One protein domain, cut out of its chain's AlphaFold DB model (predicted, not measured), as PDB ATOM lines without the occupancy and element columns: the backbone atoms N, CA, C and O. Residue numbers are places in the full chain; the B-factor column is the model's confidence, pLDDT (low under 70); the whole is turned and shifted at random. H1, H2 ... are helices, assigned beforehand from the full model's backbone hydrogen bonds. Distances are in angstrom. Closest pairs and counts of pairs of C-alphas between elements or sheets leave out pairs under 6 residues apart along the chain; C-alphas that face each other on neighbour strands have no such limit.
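Overview. This is residues 393 to 398 and 442 to 512 of the 710 residues of an uncharacterized protein of Anopheles arabiensis (UniProt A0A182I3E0). Three helices are strung loosely along a rod, H1 toward one end, H2 in the middle and H3 toward the other end, with long looping links between them. The first link folds back on itself where residues 463 to 464 pair antiparallel with 471 to 472. The 77 printed residues are all helix by class, with no named strand, but just 31 lie in H1, H2 and H3, in that order. The whole is loose, radius of gyration of the C-alphas 15.6 A, spanning 48 by 22 by 17 A.

Along the chain. Find C-alpha 445 at (-29.829, 33.932, 54.465); H1 runs from there to residue 455, 15.0 A. H2 is residues 475 to 486, 16.6 A. H3, residues 503 to 510, ends at (-17.779, 58.868, 33.452).

Arrangement. Look at Leu 445 and Arg 475: their C-alphas, 7.8 A apart, are the closest of H1 and H2, which are close but not clearly touching, at a steep tilt of 49 degrees, opposite ways. H3 is apart from both. In H1 and H3 every O i to N i+4 pair is within hydrogen-bond range; in H2, 7 of 8.

Size, cuts and confidence. Residues 399 to 441 are cut out, leaving 8.0 A between C-alphas 398 and 442. Both links are long. Mean pLDDT of the printed part is 72.0, with 22 residues under 70.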
ATOM      1  N   TYR A 393     -19.312  32.162  51.453       65.88
ATOM      2  CA  TYR A 393     -19.399  33.184  52.506       65.88
ATOM      3  C   TYR A 393     -19.361  32.607  53.936       65.88
ATOM      4  O   TYR A 393     -19.569  33.357  54.896       65.88
ATOM      5  N   LYS A 394     -19.073  31.309  54.108       69.06
ATOM      6  CA  LYS A 394     -19.015  30.643  55.417       69.06
ATOM      7  C   LYS A 394     -17.757  31.067  56.209       69.06
ATOM      8  O   LYS A 394     -16.683  31.163  55.617       69.06
ATOM      9  N   PRO A 395     -17.845  31.310  57.534       58.50
ATOM     10  CA  PRO A 395     -19.043  31.270  58.378       58.50
ATOM     11  C   PRO A 395     -19.878  32.560  58.313       58.50
ATOM     12  O   PRO A 395     -19.367  33.677  58.434       58.50
ATOM     13  N   ILE A 396     -21.197  32.388  58.159       65.56
ATOM     14  CA  ILE A 396     -22.189  33.467  58.229       65.56
ATOM     15  C   ILE A 396     -22.626  33.589  59.683       65.56
ATOM     16  O   ILE A 396     -23.400  32.776  60.183       65.56
ATOM     17  N   ILE A 397     -22.117  34.616  60.350       64.31
ATOM     18  CA  ILE A 397     -22.355  34.864  61.771       64.31
ATOM     19  C   ILE A 397     -23.267  36.084  61.900       64.31
ATOM     20  O   ILE A 397     -23.129  37.063  61.155       64.31
ATOM     21  N   CYS A 398     -24.210  36.036  62.837       65.25
ATOM     22  CA  CYS A 398     -24.981  37.215  63.206       65.25
ATOM     23  C   CYS A 398     -24.053  38.251  63.856       65.25
ATOM     24  O   CYS A 398     -23.493  37.999  64.915       65.25
ATOM     25  N   TYR A 442     -25.144  30.177  60.499       64.88
ATOM     26  CA  TYR A 442     -26.315  30.179  59.630       64.88
ATOM     27  C   TYR A 442     -25.927  29.614  58.265       64.88
ATOM     28  O   TYR A 442     -25.059  30.143  57.576       64.88
ATOM     29  N   ARG A 443     -26.599  28.543  57.837       64.00
ATOM     30  CA  ARG A 443     -26.339  27.873  56.549       64.00
ATOM     31  C   ARG A 443     -27.107  28.508  55.387       64.00
ATOM     32  O   ARG A 443     -26.968  28.088  54.245       64.00
ATOM     33  N   SER A 444     -27.952  29.506  55.662       66.19
ATOM     34  CA  SER A 444     -28.665  30.274  54.637       66.19
ATOM     35  C   SER A 444     -29.079  31.667  55.120       66.19
ATOM     36  O   SER A 444     -29.319  31.895  56.309       66.19
ATOM     37  N   LEU A 445     -29.278  32.597  54.178       70.12
ATOM     38  CA  LEU A 445     -29.829  33.932  54.465       70.12
ATOM     39  C   LEU A 445     -31.252  33.879  55.050       70.12
ATOM     40  O   LEU A 445     -31.639  34.778  55.795       70.12
ATOM     41  N   LYS A 446     -32.035  32.830  54.750       72.69
ATOM     42  CA  LYS A 446     -33.359  32.618  55.361       72.69
ATOM     43  C   LYS A 446     -33.234  32.366  56.865       72.69
ATOM     44  O   LYS A 446     -33.958  33.000  57.627       72.69
ATOM     45  N   GLN A 447     -32.286  31.521  57.277       71.81
ATOM     46  CA  GLN A 447     -32.011  31.235  58.689       71.81
ATOM     47  C   GLN A 447     -31.489  32.477  59.423       71.81
ATOM     48  O   GLN A 447     -32.022  32.820  60.475       71.81
ATOM     49  N   LEU A 448     -30.561  33.230  58.818       72.69
ATOM     50  CA  LEU A 448     -30.091  34.497  59.389       72.69
ATOM     51  C   LEU A 448     -31.236  35.515  59.529       72.69
ATOM     52  O   LEU A 448     -31.415  36.099  60.587       72.69
ATOM     53  N   ASN A 449     -32.061  35.719  58.498       74.81
ATOM     54  CA  ASN A 449     -33.193  36.655  58.570       74.81
ATOM     55  C   ASN A 449     -34.293  36.199  59.539       74.81
ATOM     56  O   ASN A 449     -35.057  37.025  60.036       74.81
ATOM     57  N   GLN A 450     -34.429  34.895  59.779       74.94
ATOM     58  CA  GLN A 450     -35.331  34.372  60.798       74.94
ATOM     59  C   GLN A 450     -34.790  34.673  62.195       74.94
ATOM     60  O   GLN A 450     -35.515  35.277  62.977       74.94
ATOM     61  N   HIS A 451     -33.513  34.387  62.452       77.81
ATOM     62  CA  HIS A 451     -32.832  34.754  63.693       77.81
ATOM     63  C   HIS A 451     -32.884  36.268  63.964       77.81
ATOM     64  O   HIS A 451     -33.261  36.699  65.049       77.81
ATOM     65  N   MET A 452     -32.602  37.103  62.961       76.69
ATOM     66  CA  MET A 452     -32.660  38.562  63.112       76.69
ATOM     67  C   MET A 452     -34.066  39.061  63.471       76.69
ATOM     68  O   MET A 452     -34.191  40.028  64.223       76.69
ATOM     69  N   ARG A 453     -35.120  38.388  62.986       78.25
ATOM     70  CA  ARG A 453     -36.514  38.715  63.321       78.25
ATOM     71  C   ARG A 453     -36.907  38.240  64.713       78.25
ATOM     72  O   ARG A 453     -37.586  38.981  65.414       78.25
ATOM     73  N   THR A 454     -36.495  37.040  65.112       77.31
ATOM     74  CA  THR A 454     -36.897  36.441  66.393       77.31
ATOM     75  C   THR A 454     -36.069  36.941  67.573       77.31
ATOM     76  O   THR A 454     -36.624  37.137  68.647       77.31
ATOM     77  N   VAL A 455     -34.768  37.182  67.383       76.38
ATOM     78  CA  VAL A 455     -33.830  37.546  68.460       76.38
ATOM     79  C   VAL A 455     -33.584  39.055  68.534       76.38
ATOM     80  O   VAL A 455     -33.442  39.600  69.626       76.38
ATOM     81  N   HIS A 456     -33.568  39.762  67.398       75.69
ATOM     82  CA  HIS A 456     -33.227  41.195  67.355       75.69
ATOM     83  C   HIS A 456     -34.366  42.119  66.912       75.69
ATOM     84  O   HIS A 456     -34.193  43.338  66.925       75.69
ATOM     85  N   GLY A 457     -35.512  41.578  66.489       68.88
ATOM     86  CA  GLY A 457     -36.629  42.371  65.964       68.88
ATOM     87  C   GLY A 457     -36.307  43.135  64.668       68.88
ATOM     88  O   GLY A 457     -36.973  44.118  64.352       68.88
ATOM     89  N   LEU A 458     -35.278  42.718  63.920       70.75
ATOM     90  CA  LEU A 458     -34.854  43.333  62.658       70.75
ATOM     91  C   LEU A 458     -35.368  42.521  61.462       70.75
ATOM     92  O   LEU A 458     -35.205  41.307  61.407       70.75
ATOM     93  N   GLU A 459     -35.934  43.200  60.459       61.41
ATOM     94  CA  GLU A 459     -36.530  42.548  59.279       61.41
ATOM     95  C   GLU A 459     -35.515  41.786  58.402       61.41
ATOM     96  O   GLU A 459     -35.901  40.856  57.692       61.41
ATOM     97  N   SER A 460     -34.226  42.161  58.426       67.44
ATOM     98  CA  SER A 460     -33.170  41.480  57.655       67.44
ATOM     99  C   SER A 460     -31.762  41.645  58.243       67.44
ATOM    100  O   SER A 460     -31.404  42.706  58.759       67.44
ATOM    101  N   GLY A 461     -30.950  40.592  58.122       68.31
ATOM    102  CA  GLY A 461     -29.524  40.564  58.449       68.31
ATOM    103  C   GLY A 461     -28.631  40.976  57.278       68.31
ATOM    104  O   GLY A 461     -29.048  40.996  56.118       68.31
ATOM    105  N   THR A 462     -27.377  41.322  57.577       75.50
ATOM    106  CA  THR A 462     -26.352  41.623  56.565       75.50
ATOM    107  C   THR A 462     -25.310  40.519  56.496       75.50
ATOM    108  O   THR A 462     -24.771  40.136  57.528       75.50
ATOM    109  N   VAL A 463     -24.953  40.091  55.286       74.19
ATOM    110  CA  VAL A 463     -23.825  39.185  55.026       74.19
ATOM    111  C   VAL A 463     -22.600  40.013  54.636       74.19
ATOM    112  O   VAL A 463     -22.690  40.878  53.757       74.19
ATOM    113  N   LYS A 464     -21.467  39.774  55.303       70.94
ATOM    114  CA  LYS A 464     -20.166  40.383  54.984       70.94
ATOM    115  C   LYS A 464     -19.442  39.545  53.929       70.94
ATOM    116  O   LYS A 464     -19.446  38.321  54.009       70.94
ATOM    117  N   CYS A 465     -18.827  40.193  52.944       75.25
ATOM    118  CA  CYS A 465     -17.910  39.497  52.047       75.25
ATOM    119  C   CYS A 465     -16.587  39.214  52.772       75.25
ATOM    120  O   CYS A 465     -16.089  40.076  53.488       75.25
ATOM    121  N   GLN A 466     -16.012  38.024  52.591       69.44
ATOM    122  CA  GLN A 466     -14.714  37.686  53.195       69.44
ATOM    123  C   GLN A 466     -13.537  38.229  52.370       69.44
ATOM    124  O   GLN A 466     -12.479  38.526  52.914       69.44
ATOM    125  N   LEU A 467     -13.737  38.438  51.064       70.56
ATOM    126  CA  LEU A 467     -12.730  39.012  50.168       70.56
ATOM    127  C   LEU A 467     -12.705  40.548  50.181       70.56
ATOM    128  O   LEU A 467     -11.756  41.162  49.697       70.56
ATOM    129  N   CYS A 468     -13.747  41.210  50.702       76.62
ATOM    130  CA  CYS A 468     -13.770  42.670  50.813       76.62
ATOM    131  C   CYS A 468     -14.701  43.171  51.924       76.62
ATOM    132  O   CYS A 468     -15.664  42.519  52.293       76.62
ATOM    133  N   ALA A 469     -14.512  44.410  52.380       73.44
ATOM    134  CA  ALA A 469     -15.301  44.991  53.474       73.44
ATOM    135  C   ALA A 469     -16.775  45.345  53.128       73.44
ATOM    136  O   ALA A 469     -17.415  46.111  53.856       73.44
ATOM    137  N   LYS A 470     -17.331  44.855  52.009       72.56
ATOM    138  CA  LYS A 470     -18.709  45.166  51.586       72.56
ATOM    139  C   LYS A 470     -19.724  44.257  52.295       72.56
ATOM    140  O   LYS A 470     -19.487  43.068  52.487       72.56
ATOM    141  N   LYS A 471     -20.874  44.838  52.657       76.75
ATOM    142  CA  LYS A 471     -21.990  44.161  53.338       76.75
ATOM    143  C   LYS A 471     -23.249  44.184  52.478       76.75
ATOM    144  O   LYS A 471     -23.600  45.234  51.936       76.75
ATOM    145  N   PHE A 472     -23.968  43.068  52.423       75.38
ATOM    146  CA  PHE A 472     -25.137  42.894  51.559       75.38
ATOM    147  C   PHE A 472     -26.352  42.409  52.348       75.38
ATOM    148  O   PHE A 472     -26.227  41.591  53.251       75.38
ATOM    149  N   ARG A 473     -27.537  42.930  52.003       70.06
ATOM    150  CA  ARG A 473     -28.838  42.556  52.607       70.06
ATOM    151  C   ARG A 473     -29.731  41.743  51.674       70.06
ATOM    152  O   ARG A 473     -30.772  41.250  52.083       70.06
ATOM    153  N   SER A 474     -29.363  41.665  50.397       68.88
ATOM    154  CA  SER A 474     -30.169  41.045  49.348       68.88
ATOM    155  C   SER A 474     -29.374  39.944  48.671       68.88
ATOM    156  O   SER A 474     -28.202  40.146  48.346       68.88
ATOM    157  N   ARG A 475     -30.049  38.818  48.414       68.44
ATOM    158  CA  ARG A 475     -29.513  37.673  47.674       68.44
ATOM    159  C   ARG A 475     -28.961  38.102  46.316       68.44
ATOM    160  O   ARG A 475     -27.800  37.846  46.034       68.44
ATOM    161  N   VAL A 476     -29.754  38.822  45.519       74.94
ATOM    162  CA  VAL A 476     -29.369  39.262  44.163       74.94
ATOM    163  C   VAL A 476     -28.065  40.062  44.198       74.94
ATOM    164  O   VAL A 476     -27.158  39.818  43.413       74.94
ATOM    165  N   LYS A 477     -27.921  40.953  45.184       75.75
ATOM    166  CA  LYS A 477     -26.713  41.771  45.345       75.75
ATOM    167  C   LYS A 477     -25.498  40.992  45.838       75.75
ATOM    168  O   LYS A 477     -24.385  41.413  45.547       75.75
ATOM    169  N   LEU A 478     -25.698  39.893  46.562       74.56
ATOM    170  CA  LEU A 478     -24.614  39.008  46.985       74.56
ATOM    171  C   LEU A 478     -24.100  38.161  45.810       74.56
ATOM    172  O   LEU A 478     -22.890  38.005  45.678       74.56
ATOM    173  N   VAL A 479     -24.996  37.691  44.931       74.56
ATOM    174  CA  VAL A 479     -24.627  36.957  43.704       74.56
ATOM    175  C   VAL A 479     -23.893  37.864  42.720       74.56
ATOM    176  O   VAL A 479     -22.787  37.534  42.313       74.56
ATOM    177  N   GLU A 480     -24.441  39.049  42.424       74.44
ATOM    178  CA  GLU A 480     -23.757  40.057  41.592       74.44
ATOM    179  C   GLU A 480     -22.379  40.431  42.166       74.44
ATOM    180  O   GLU A 480     -21.438  40.719  41.435       74.44
ATOM    181  N   HIS A 481     -22.247  40.452  43.496       78.88
ATOM    182  CA  HIS A 481     -20.975  40.745  44.143       78.88
ATOM    183  C   HIS A 481     -19.983  39.572  44.107       78.88
ATOM    184  O   HIS A 481     -18.784  39.823  44.019       78.88
ATOM    185  N   LYS A 482     -20.462  38.323  44.174       75.06
ATOM    186  CA  LYS A 482     -19.643  37.113  43.998       75.06
ATOM    187  C   LYS A 482     -19.067  37.061  42.581       75.06
ATOM    188  O   LYS A 482     -17.859  36.911  42.439       75.06
ATOM    189  N   ASP A 483     -19.899  37.321  41.570       77.12
ATOM    190  CA  ASP A 483     -19.489  37.354  40.157       77.12
ATOM    191  C   ASP A 483     -18.389  38.404  39.894       77.12
ATOM    192  O   ASP A 483     -17.488  38.200  39.091       77.12
ATOM    193  N   MET A 484     -18.380  39.507  40.650       77.25
ATOM    194  CA  MET A 484     -17.319  40.519  40.575       77.25
ATOM    195  C   MET A 484     -15.943  40.007  41.051       77.25
ATOM    196  O   MET A 484     -14.923  40.513  40.587       77.25
ATOM    197  N   HIS A 485     -15.895  39.048  41.985       74.81
ATOM    198  CA  HIS A 485     -14.639  38.425  42.436       74.81
ATOM    199  C   HIS A 485     -14.225  37.247  41.550       74.81
ATOM    200  O   HIS A 485     -13.032  37.042  41.354       74.81
ATOM    201  N   GLU A 486     -15.188  36.497  41.010       73.38
ATOM    202  CA  GLU A 486     -14.930  35.361  40.112       73.38
ATOM    203  C   GLU A 486     -14.558  35.818  38.691       73.38
ATOM    204  O   GLU A 486     -13.696  35.212  38.062       73.38
ATOM    205  N   ASN A 487     -15.134  36.928  38.213       72.88
ATOM    206  CA  ASN A 487     -14.926  37.472  36.867       72.88
ATOM    207  C   ASN A 487     -14.533  38.966  36.886       72.88
ATOM    208  O   ASN A 487     -15.256  39.809  36.340       72.88
ATOM    209  N   PRO A 488     -13.377  39.344  37.469       72.69
ATOM    210  CA  PRO A 488     -12.984  40.749  37.626       72.69
ATOM    211  C   PRO A 488     -12.832  41.502  36.295       72.69
ATOM    212  O   PRO A 488     -13.069  42.709  36.251       72.69
ATOM    213  N   GLU A 489     -12.504  40.806  35.202       71.19
ATOM    214  CA  GLU A 489     -12.352  41.406  33.868       71.19
ATOM    215  C   GLU A 489     -13.683  41.863  33.252       71.19
ATOM    216  O   GLU A 489     -13.730  42.904  32.603       71.19
ATOM    217  N   ARG A 490     -14.799  41.172  33.527       72.44
ATOM    218  CA  ARG A 490     -16.137  41.568  33.037       72.44
ATOM    219  C   ARG A 490     -16.612  42.891  33.642       72.44
ATOM    220  O   ARG A 490     -17.394  43.621  33.040       72.44
ATOM    221  N   PHE A 491     -16.146  43.192  34.850       73.81
ATOM    222  CA  PHE A 491     -16.514  44.385  35.608       73.81
ATOM    223  C   PHE A 491     -15.433  45.471  35.561       73.81
ATOM    224  O   PHE A 491     -15.594  46.528  36.179       73.81
ATOM    225  N   ARG A 492     -14.336  45.235  34.832       76.94
ATOM    226  CA  ARG A 492     -13.246  46.190  34.656       76.94
ATOM    227  C   ARG A 492     -13.625  47.231  33.613       76.94
ATOM    228  O   ARG A 492     -13.971  46.930  32.476       76.94
ATOM    229  N   CYS A 493     -13.501  48.493  33.992       78.00
ATOM    230  CA  CYS A 493     -13.622  49.595  33.060       78.00
ATOM    231  C   CYS A 493     -12.450  49.609  32.076       78.00
ATOM    232  O   CYS A 493     -11.312  49.812  32.482       78.00
ATOM    233  N   GLY A 494     -12.717  49.472  30.775       74.12
ATOM    234  CA  GLY A 494     -11.673  49.539  29.744       74.12
ATOM    235  C   GLY A 494     -10.943  50.890  29.661       74.12
ATOM    236  O   GLY A 494      -9.863  50.962  29.087       74.12
ATOM    237  N   VAL A 495     -11.501  51.954  30.254       72.94
ATOM    238  CA  VAL A 495     -10.948  53.320  30.193       72.94
ATOM    239  C   VAL A 495     -10.162  53.700  31.455       72.94
ATOM    240  O   VAL A 495      -9.058  54.222  31.350       72.94
ATOM    241  N   CYS A 496     -10.699  53.453  32.655       74.06
ATOM    242  CA  CYS A 496     -10.039  53.760  33.932       74.06
ATOM    243  C   CYS A 496      -9.428  52.537  34.631       74.06
ATOM    244  O   CYS A 496      -8.786  52.696  35.666       74.06
ATOM    245  N   GLN A 497      -9.626  51.333  34.087       73.88
ATOM    246  CA  GLN A 497      -9.117  50.048  34.585       73.88
ATOM    247  C   GLN A 497      -9.571  49.657  36.003       73.88
ATOM    248  O   GLN A 497      -9.146  48.622  36.522       73.88
ATOM    249  N   GLU A 498     -10.482  50.425  36.611       73.00
ATOM    250  CA  GLU A 498     -11.105  50.107  37.897       73.00
ATOM    251  C   GLU A 498     -12.268  49.114  37.726       73.00
ATOM    252  O   GLU A 498     -13.009  49.148  36.742       73.00
ATOM    253  N   VAL A 499     -12.438  48.225  38.712       73.12
ATOM    254  CA  VAL A 499     -13.521  47.232  38.742       73.12
ATOM    255  C   VAL A 499     -14.758  47.842  39.406       73.12
ATOM    256  O   VAL A 499     -14.735  48.223  40.582       73.12
ATOM    257  N   HIS A 500     -15.860  47.923  38.663       73.94
ATOM    258  CA  HIS A 500     -17.115  48.518  39.113       73.94
ATOM    259  C   HIS A 500     -18.250  47.495  39.108       73.94
ATOM    260  O   HIS A 500     -18.490  46.822  38.117       73.94
ATOM    261  N   GLN A 501     -19.029  47.455  40.196       68.25
ATOM    262  CA  GLN A 501     -20.188  46.556  40.320       68.25
ATOM    263  C   GLN A 501     -21.265  46.806  39.245       68.25
ATOM    264  O   GLN A 501     -22.013  45.900  38.909       68.25
ATOM    265  N   ASN A 502     -21.353  48.031  38.721       72.75
ATOM    266  CA  ASN A 502     -22.220  48.369  37.598       72.75
ATOM    267  C   ASN A 502     -21.395  49.102  36.537       72.75
ATOM    268  O   ASN A 502     -21.293  50.333  36.555       72.75
ATOM    269  N   LEU A 503     -20.737  48.326  35.674       72.25
ATOM    270  CA  LEU A 503     -19.832  48.851  34.660       72.25
ATOM    271  C   LEU A 503     -20.568  49.733  33.639       72.25
ATOM    272  O   LEU A 503     -20.066  50.799  33.298       72.25
ATOM    273  N   GLU A 504     -21.783  49.354  33.246       69.31
ATOM    274  CA  GLU A 504     -22.625  50.101  32.301       69.31
ATOM    275  C   GLU A 504     -22.979  51.499  32.834       69.31
ATOM    276  O   GLU A 504     -22.756  52.522  32.187       69.31
ATOM    277  N   GLU A 505     -23.450  51.580  34.081       73.88
ATOM    278  CA  GLU A 505     -23.750  52.868  34.716       73.88
ATOM    279  C   GLU A 505     -22.485  53.711  34.925       73.88
ATOM    280  O   GLU A 505     -22.528  54.939  34.819       73.88
ATOM    281  N   HIS A 506     -21.348  53.081  35.224       78.25
ATOM    282  CA  HIS A 506     -20.070  53.775  35.328       78.25
ATOM    283  C   HIS A 506     -19.625  54.350  33.971       78.25
ATOM    284  O   HIS A 506     -19.288  55.534  33.905       78.25
ATOM    285  N   MET A 507     -19.699  53.558  32.897       72.75
ATOM    286  CA  MET A 507     -19.406  53.970  31.519       72.75
ATOM    287  C   MET A 507     -20.249  55.184  31.119       72.75
ATOM    288  O   MET A 507     -19.702  56.236  30.777       72.75
ATOM    289  N   GLN A 508     -21.566  55.093  31.310       72.38
ATOM    290  CA  GLN A 508     -22.530  56.154  31.006       72.38
ATOM    291  C   GLN A 508     -22.269  57.454  31.795       72.38
ATOM    292  O   GLN A 508     -22.508  58.564  31.316       72.38
ATOM    293  N   ASN A 509     -21.781  57.345  33.035       67.38
ATOM    294  CA  ASN A 509     -21.595  58.483  33.943       67.38
ATOM    295  C   ASN A 509     -20.170  59.055  33.981       67.38
ATOM    296  O   ASN A 509     -19.941  60.046  34.682       67.38
ATOM    297  N   LYS A 510     -19.180  58.421  33.354       64.56
ATOM    298  CA  LYS A 510     -17.779  58.868  33.452       64.56
ATOM    299  C   LYS A 510     -17.036  58.890  32.130       64.56
ATOM    300  O   LYS A 510     -16.124  59.702  32.006       64.56
ATOM    301  N   HIS A 511     -17.425  58.049  31.180       66.94
ATOM    302  CA  HIS A 511     -16.651  57.816  29.964       66.94
ATOM    303  C   HIS A 511     -17.438  58.052  28.672       66.94
ATOM    304  O   HIS A 511     -16.837  58.059  27.605       66.94
ATOM    305  N   GLN A 512     -18.744  58.318  28.750       65.81
ATOM    306  CA  GLN A 512     -19.538  58.697  27.585       65.81
ATOM    307  C   GLN A 512     -19.544  60.213  27.358       65.81
ATOM    308  O   GLN A 512     -19.653  61.004  28.302       65.81
TER     309      GLN A 512